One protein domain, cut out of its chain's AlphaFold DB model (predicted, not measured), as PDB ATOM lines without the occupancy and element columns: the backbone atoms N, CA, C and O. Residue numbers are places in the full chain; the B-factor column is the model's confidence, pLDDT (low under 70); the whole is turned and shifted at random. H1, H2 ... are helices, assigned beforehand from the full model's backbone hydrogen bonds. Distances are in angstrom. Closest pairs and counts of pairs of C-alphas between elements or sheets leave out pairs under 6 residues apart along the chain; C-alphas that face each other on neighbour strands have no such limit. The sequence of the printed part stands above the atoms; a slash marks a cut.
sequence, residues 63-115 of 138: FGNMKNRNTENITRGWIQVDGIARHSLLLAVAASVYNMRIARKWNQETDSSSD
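What this domain is: This is residues 63 to 115 of the 138 residues of an uncharacterized protein of Nocardioides sp. CGMCC 1.13656 (UniProt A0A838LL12). One long helix, H2, makes the longest axis, and a short helix, H1, sits beside its residues 94 to 98. From H1 a long loop, residues 67 to 83, leads to the first residue of H2. The printed part has 53 residues with two named helices, H1 then H2, and no named strand; the class is all helix. It is loose, with a radius of gyration of the C-alphas of 13.6 A, and spans 42 by 21 by 13 A, only just a rod.

How they stand to each other: H1, residues 63 to 66, and H2, residues 84 to 110, only just touch, with 3 pairs of C-alphas within 8 A. The closest C-alphas are those of Met 66 and Tyr 98, 7.0 A apart, and H2 touches H1 with residues 94 to 98 alone. In H2 every O i to N i+4 pair is within hydrogen-bond range; H1 is too short for such a pair, and its one O i to N i+3 pair is not within range.

Where its parts are: H1 begins at C-alpha 63 (-4.554, 17.425, -37.038). H2 measures 38.1 A, from C-alpha 84 (10.585, 25.234, -45.328) to C-alpha 110 (-12.591, -4.422, -39.553).

The domain as a whole: The C-alphas farthest apart, of Asp 82 and Asp 111, are 42.2 A apart. The printed part has no cut, and the link from H1 to H2 is long. Residues 112 to 113 are under pLDDT 70.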
ATOM      1  N   PHE A  63      -5.445  16.448 -37.672       91.44
ATOM      2  CA  PHE A  63      -4.554  17.425 -37.038       91.44
ATOM      3  C   PHE A  63      -4.518  17.298 -35.512       91.44
ATOM      4  O   PHE A  63      -3.465  17.529 -34.917       91.44
ATOM      5  N   GLY A  64      -5.633  16.924 -34.879       93.12
ATOM      6  CA  GLY A  64      -5.686  16.641 -33.446       93.12
ATOM      7  C   GLY A  64      -4.794  15.462 -33.060       93.12
ATOM      8  O   GLY A  64      -4.034  15.566 -32.102       93.12
ATOM      9  N   ASN A  65      -4.824  14.381 -33.845       93.31
ATOM     10  CA  ASN A  65      -3.920  13.246 -33.678       93.31
ATOM     11  C   ASN A  65      -2.469  13.658 -33.905       93.31
ATOM     12  O   ASN A  65      -1.659  13.498 -33.008       93.31
ATOM     13  N   MET A  66      -2.142  14.269 -35.043       92.94
ATOM     14  CA  MET A  66      -0.750  14.606 -35.346       92.94
ATOM     15  C   MET A  66      -0.095  15.504 -34.284       92.94
ATOM     16  O   MET A  66       1.097  15.393 -34.029       92.94
ATOM     17  N   LYS A  67      -0.860  16.390 -33.637       92.12
ATOM     18  CA  LYS A  67      -0.353  17.284 -32.581       92.12
ATOM     19  C   LYS A  67      -0.402  16.677 -31.175       92.12
ATOM     20  O   LYS A  67       0.076  17.306 -30.231       92.12
ATOM     21  N   ASN A  68      -1.013  15.508 -30.999       93.06
ATOM     22  CA  ASN A  68      -1.144  14.872 -29.696       93.06
ATOM     23  C   ASN A  68       0.224  14.364 -29.216       93.06
ATOM     24  O   ASN A  68       0.953  13.708 -29.957       93.06
ATOM     25  N   ARG A  69       0.547  14.635 -27.946       90.12
ATOM     26  CA  ARG A  69       1.799  14.214 -27.302       90.12
ATOM     27  C   ARG A  69       1.991  12.700 -27.275       90.12
ATOM     28  O   ARG A  69       3.128  12.250 -27.254       90.12
ATOM     29  N   ASN A  70       0.897  11.941 -27.284       89.69
ATOM     30  CA  ASN A  70       0.929  10.481 -27.211       89.69
ATOM     31  C   ASN A  70       1.036   9.803 -28.589       89.69
ATOM     32  O   ASN A  70       1.041   8.577 -28.652       89.69
ATOM     33  N   THR A  71       1.064  10.564 -29.685       89.38
ATOM     34  CA  THR A  71       1.196  10.029 -31.050       89.38
ATOM     35  C   THR A  71       2.338  10.740 -31.781       89.38
ATOM     36  O   THR A  71       3.477  10.650 -31.337       89.38
ATOM     37  N   GLU A  72       2.093  11.450 -32.886       90.50
ATOM     38  CA  GLU A  72       3.146  12.073 -33.696       90.50
ATOM     39  C   GLU A  72       3.752  13.333 -33.043       90.50
ATOM     40  O   GLU A  72       4.819  13.777 -33.462       90.50
ATOM     41  N   ASN A  73       3.105  13.899 -32.012       92.50
ATOM     42  CA  ASN A  73       3.591  15.020 -31.192       92.50
ATOM     43  C   ASN A  73       4.171  16.199 -31.999       92.50
ATOM     44  O   ASN A  73       5.156  16.840 -31.611       92.50
ATOM     45  N   ILE A  74       3.550  16.509 -33.138       92.31
ATOM     46  CA  ILE A  74       3.994  17.584 -34.017       92.31
ATOM     47  C   ILE A  74       3.713  18.919 -33.330       92.31
ATOM     48  O   ILE A  74       2.583  19.408 -33.265       92.31
ATOM     49  N   THR A  75       4.777  19.528 -32.824       90.81
ATOM     50  CA  THR A  75       4.759  20.810 -32.120       90.81
ATOM     51  C   THR A  75       5.771  21.774 -32.733       90.81
ATOM     52  O   THR A  75       6.605  21.409 -33.565       90.81
ATOM     53  N   ARG A  76       5.690  23.054 -32.359       86.94
ATOM     54  CA  ARG A  76       6.688  24.036 -32.795       86.94
ATOM     55  C   ARG A  76       8.048  23.661 -32.205       86.94
ATOM     56  O   ARG A  76       8.163  23.543 -30.992       86.94
ATOM     57  N   GLY A  77       9.060  23.522 -33.058       84.19
ATOM     58  CA  GLY A  77      10.390  23.062 -32.646       84.19
ATOM     59  C   GLY A  77      10.516  21.542 -32.512       84.19
ATOM     60  O   GLY A  77      11.532  21.082 -32.004       84.19
ATOM     61  N   TRP A  78       9.523  20.765 -32.979       86.31
ATOM     62  CA  TRP A  78       9.598  19.297 -33.053       86.31
ATOM     63  C   TRP A  78      10.847  18.821 -33.803       86.31
ATOM     64  O   TRP A  78      11.473  17.837 -33.421       86.31
ATOM     65  N   ILE A  79      11.239  19.568 -34.833       86.56
ATOM     66  CA  ILE A  79      12.479  19.356 -35.563       86.56
ATOM     67  C   ILE A  79      13.331  20.614 -35.403       86.56
ATOM     68  O   ILE A  79      12.865  21.722 -35.662       86.56
ATOM     69  N   GLN A  80      14.592  20.437 -35.016       87.56
ATOM     70  CA  GLN A  80      15.592  21.504 -34.907       87.56
ATOM     71  C   GLN A  80      16.327  21.730 -36.243       87.56
ATOM     72  O   GLN A  80      17.552  21.787 -36.287       87.56
ATOM     73  N   VAL A  81      15.597  21.771 -37.360       86.56
ATOM     74  CA  VAL A  81      16.184  21.894 -38.703       86.56
ATOM     75  C   VAL A  81      15.538  23.060 -39.411       86.56
ATOM     76  O   VAL A  81      14.354  22.997 -39.682       86.56
ATOM     77  N   ASP A  82      16.300  24.077 -39.796       86.25
ATOM     78  CA  ASP A  82      15.739  25.262 -40.445       86.25
ATOM     79  C   ASP A  82      15.459  25.086 -41.948       86.25
ATOM     80  O   ASP A  82      16.149  24.358 -42.676       86.25
ATOM     81  N   GLY A  83      14.453  25.829 -42.421       91.00
ATOM     82  CA  GLY A  83      14.057  25.929 -43.828       91.00
ATOM     83  C   GLY A  83      12.780  25.158 -44.166       91.00
ATOM     84  O   GLY A  83      12.581  24.028 -43.720       91.00
ATOM     85  N   ILE A  84      11.915  25.771 -44.985       92.19
ATOM     86  CA  ILE A  84      10.585  25.234 -45.328       92.19
ATOM     87  C   ILE A  84      10.697  23.851 -45.972       92.19
ATOM     88  O   ILE A  84      10.000  22.942 -45.550       92.19
ATOM     89  N   ALA A  85      11.612  23.652 -46.924       95.50
ATOM     90  CA  ALA A  85      11.734  22.377 -47.633       95.50
ATOM     91  C   ALA A  85      12.030  21.191 -46.693       95.50
ATOM     92  O   ALA A  85      11.381  20.150 -46.784       95.50
ATOM     93  N   ARG A  86      12.971  21.360 -45.755       92.25
ATOM     94  CA  ARG A  86      13.358  20.306 -44.803       92.25
ATOM     95  C   ARG A  86      12.244  20.022 -43.800       92.25
ATOM     96  O   ARG A  86      11.921  18.862 -43.559       92.25
ATOM     97  N   HIS A  87      11.607  21.073 -43.283       93.12
ATOM     98  CA  HIS A  87      10.430  20.935 -42.427       93.12
ATOM     99  C   HIS A  87       9.282  20.223 -43.144       93.12
ATOM    100  O   HIS A  87       8.682  19.316 -42.578       93.12
ATOM    101  N   SER A  88       8.980  20.611 -44.384       92.81
ATOM    102  CA  SER A  88       7.921  20.001 -45.187       92.81
ATOM    103  C   SER A  88       8.195  18.527 -45.459       92.81
ATOM    104  O   SER A  88       7.273  17.726 -45.357       92.81
ATOM    105  N   LEU A  89       9.447  18.157 -45.748       94.81
ATOM    106  CA  LEU A  89       9.833  16.760 -45.940       94.81
ATOM    107  C   LEU A  89       9.578  15.933 -44.676       94.81
ATOM    108  O   LEU A  89       8.928  14.895 -44.734       94.81
ATOM    109  N   LEU A  90      10.050  16.402 -43.524       93.69
ATOM    110  CA  LEU A  90       9.891  15.668 -42.269       93.69
ATOM    111  C   LEU A  90       8.431  15.638 -41.796       93.69
ATOM    112  O   LEU A  90       7.969  14.621 -41.282       93.69
ATOM    113  N   LEU A  91       7.671  16.709 -42.041       93.19
ATOM    114  CA  LEU A  91       6.225  16.725 -41.831       93.19
ATOM    115  C   LEU A  91       5.513  15.704 -42.729       93.19
ATOM    116  O   LEU A  91       4.594  15.035 -42.266       93.19
ATOM    117  N   ALA A  92       5.939  15.555 -43.987       94.62
ATOM    118  CA  ALA A  92       5.390  14.546 -44.888       94.62
ATOM    119  C   ALA A  92       5.678  13.126 -44.381       94.62
ATOM    120  O   ALA A  92       4.781  12.290 -44.398       94.62
ATOM    121  N   VAL A  93       6.880  12.869 -43.854       94.00
ATOM    122  CA  VAL A  93       7.204  11.582 -43.216       94.00
ATOM    123  C   VAL A  93       6.289  11.319 -42.015       94.00
ATOM    124  O   VAL A  93       5.693  10.247 -41.936       94.00
ATOM    125  N   ALA A  94       6.097  12.294 -41.121       93.12
ATOM    126  CA  ALA A  94       5.181  12.135 -39.987       93.12
ATOM    127  C   ALA A  94       3.723  11.914 -40.423       93.12
ATOM    128  O   ALA A  94       3.028  11.083 -39.842       93.12
ATOM    129  N   ALA A  95       3.268  12.605 -41.471       93.81
ATOM    130  CA  ALA A  95       1.940  12.391 -42.041       93.81
ATOM    131  C   ALA A  95       1.787  10.977 -42.635       93.81
ATOM    132  O   ALA A  95       0.737  10.357 -42.474       93.81
ATOM    133  N   SER A  96       2.830  10.437 -43.270       93.31
ATOM    134  CA  SER A  96       2.844   9.053 -43.762       93.31
ATOM    135  C   SER A  96       2.756   8.039 -42.619       93.31
ATOM    136  O   SER A  96       1.954   7.110 -42.696       93.31
ATOM    137  N   VAL A  97       3.505   8.245 -41.529       91.38
ATOM    138  CA  VAL A  97       3.429   7.397 -40.323       91.38
ATOM    139  C   VAL A  97       2.034   7.456 -39.695       91.38
ATOM    140  O   VAL A  97       1.459   6.417 -39.370       91.38
ATOM    141  N   TYR A  98       1.446   8.652 -39.595       92.62
ATOM    142  CA  TYR A  98       0.061   8.828 -39.157       92.62
ATOM    143  C   TYR A  98      -0.917   8.027 -40.033       92.62
ATOM    144  O   TYR A  98      -1.756   7.294 -39.506       92.62
ATOM    145  N   ASN A  99      -0.792   8.117 -41.361       91.19
ATOM    146  CA  ASN A  99      -1.656   7.387 -42.290       91.19
ATOM    147  C   ASN A  99      -1.554   5.872 -42.084       91.19
ATOM    148  O   ASN A  99      -2.584   5.204 -41.996       91.19
ATOM    149  N   MET A 100      -0.334   5.340 -41.947       89.62
ATOM    150  CA  MET A 100      -0.120   3.920 -41.656       89.62
ATOM    151  C   MET A 100      -0.774   3.512 -40.334       89.62
ATOM    152  O   MET A 100      -1.476   2.505 -40.281       89.62
ATOM    153  N   ARG A 101      -0.610   4.312 -39.273       89.50
ATOM    154  CA  ARG A 101      -1.200   4.033 -37.955       89.50
ATOM    155  C   ARG A 101      -2.727   3.981 -37.999       89.50
ATOM    156  O   ARG A 101      -3.321   3.072 -37.421       89.50
ATOM    157  N   ILE A 102      -3.369   4.940 -38.666       90.31
ATOM    158  CA  ILE A 102      -4.835   4.969 -38.788       90.31
ATOM    159  C   ILE A 102      -5.343   3.812 -39.645       90.31
ATOM    160  O   ILE A 102      -6.334   3.188 -39.275       90.31
ATOM    161  N   ALA A 103      -4.661   3.498 -40.745       88.06
ATOM    162  CA  ALA A 103      -5.039   2.384 -41.603       88.06
ATOM    163  C   ALA A 103      -4.905   1.033 -40.878       88.06
ATOM    164  O   ALA A 103      -5.839   0.238 -40.900       88.06
ATOM    165  N   ARG A 104      -3.804   0.807 -40.147       87.00
ATOM    166  CA  ARG A 104      -3.615  -0.392 -39.313       87.00
ATOM    167  C   ARG A 104      -4.703  -0.523 -38.253       87.00
ATOM    168  O   ARG A 104      -5.300  -1.587 -38.131       87.00
ATOM    169  N   LYS A 105      -5.014   0.566 -37.538       87.31
ATOM    170  CA  LYS A 105      -6.104   0.585 -36.553       87.31
ATOM    171  C   LYS A 105      -7.444   0.204 -37.191       87.31
ATOM    172  O   LYS A 105      -8.158  -0.633 -36.656       87.31
ATOM    173  N   TRP A 106      -7.779   0.803 -38.332       87.25
ATOM    174  CA  TRP A 106      -9.028   0.502 -39.031       87.25
ATOM    175  C   TRP A 106      -9.100  -0.963 -39.487       87.25
ATOM    176  O   TRP A 106     -10.141  -1.601 -39.339       87.25
ATOM    177  N   ASN A 107      -7.990  -1.518 -39.980       85.94
ATOM    178  CA  ASN A 107      -7.919  -2.926 -40.364       85.94
ATOM    179  C   ASN A 107      -8.072  -3.867 -39.171       85.94
ATOM    180  O   ASN A 107      -8.795  -4.847 -39.290       85.94
ATOM    181  N   GLN A 108      -7.472  -3.548 -38.022       83.31
ATOM    182  CA  GLN A 108      -7.685  -4.299 -36.779       83.31
ATOM    183  C   GLN A 108      -9.159  -4.281 -36.346       83.31
ATOM    184  O   GLN A 108      -9.674  -5.287 -35.875       83.31
ATOM    185  N   GLU A 109      -9.851  -3.153 -36.521       86.25
ATOM    186  CA  GLU A 109     -11.275  -3.019 -36.188       86.25
ATOM    187  C   GLU A 109     -12.202  -3.732 -37.190       86.25
ATOM    188  O   GLU A 109     -13.317  -4.106 -36.829       86.25
ATOM    189  N   THR A 110     -11.761  -3.914 -38.439       85.25
ATOM    190  CA  THR A 110     -12.591  -4.422 -39.553       85.25
ATOM    191  C   THR A 110     -12.188  -5.836 -40.015       85.25
ATOM    192  O   THR A 110     -12.826  -6.388 -40.906       85.25
ATOM    193  N   ASP A 111     -11.139  -6.421 -39.429       75.38
ATOM    194  CA  ASP A 111     -10.546  -7.727 -39.774       75.38
ATOM    195  C   ASP A 111     -10.222  -7.895 -41.276       75.38
ATOM    196  O   ASP A 111     -10.371  -8.955 -41.884       75.38
ATOM    197  N   SER A 112      -9.794  -6.802 -41.915       69.31
ATOM    198  CA  SER A 112      -9.446  -6.767 -43.339       69.31
ATOM    199  C   SER A 112      -7.924  -6.775 -43.488       69.31
ATOM    200  O   SER A 112      -7.273  -5.741 -43.376       69.31
ATOM    201  N   SER A 113      -7.323  -7.953 -43.670       61.84
ATOM    202  CA  SER A 113      -5.865  -8.146 -43.541       61.84
ATOM    203  C   SER A 113      -5.120  -8.465 -44.848       61.84
ATOM    204  O   SER A 113      -4.013  -8.995 -44.817       61.84
ATOM    205  N   SER A 114      -5.674  -8.127 -46.019       71.31
ATOM    206  CA  SER A 114      -5.042  -8.471 -47.308       71.31
ATOM    207  C   SER A 114      -3.901  -7.540 -47.755       71.31
ATOM    208  O   SER A 114      -3.172  -7.897 -48.681       71.31
ATOM    209  N   ASP A 115      -3.719  -6.370 -47.133       75.00
ATOM    210  CA  ASP A 115      -2.706  -5.381 -47.536       75.00
ATOM    211  C   ASP A 115      -1.347  -5.623 -46.831       75.00
ATOM    212  O   ASP A 115      -1.289  -5.625 -45.596       75.00
TER     213      ASP A 115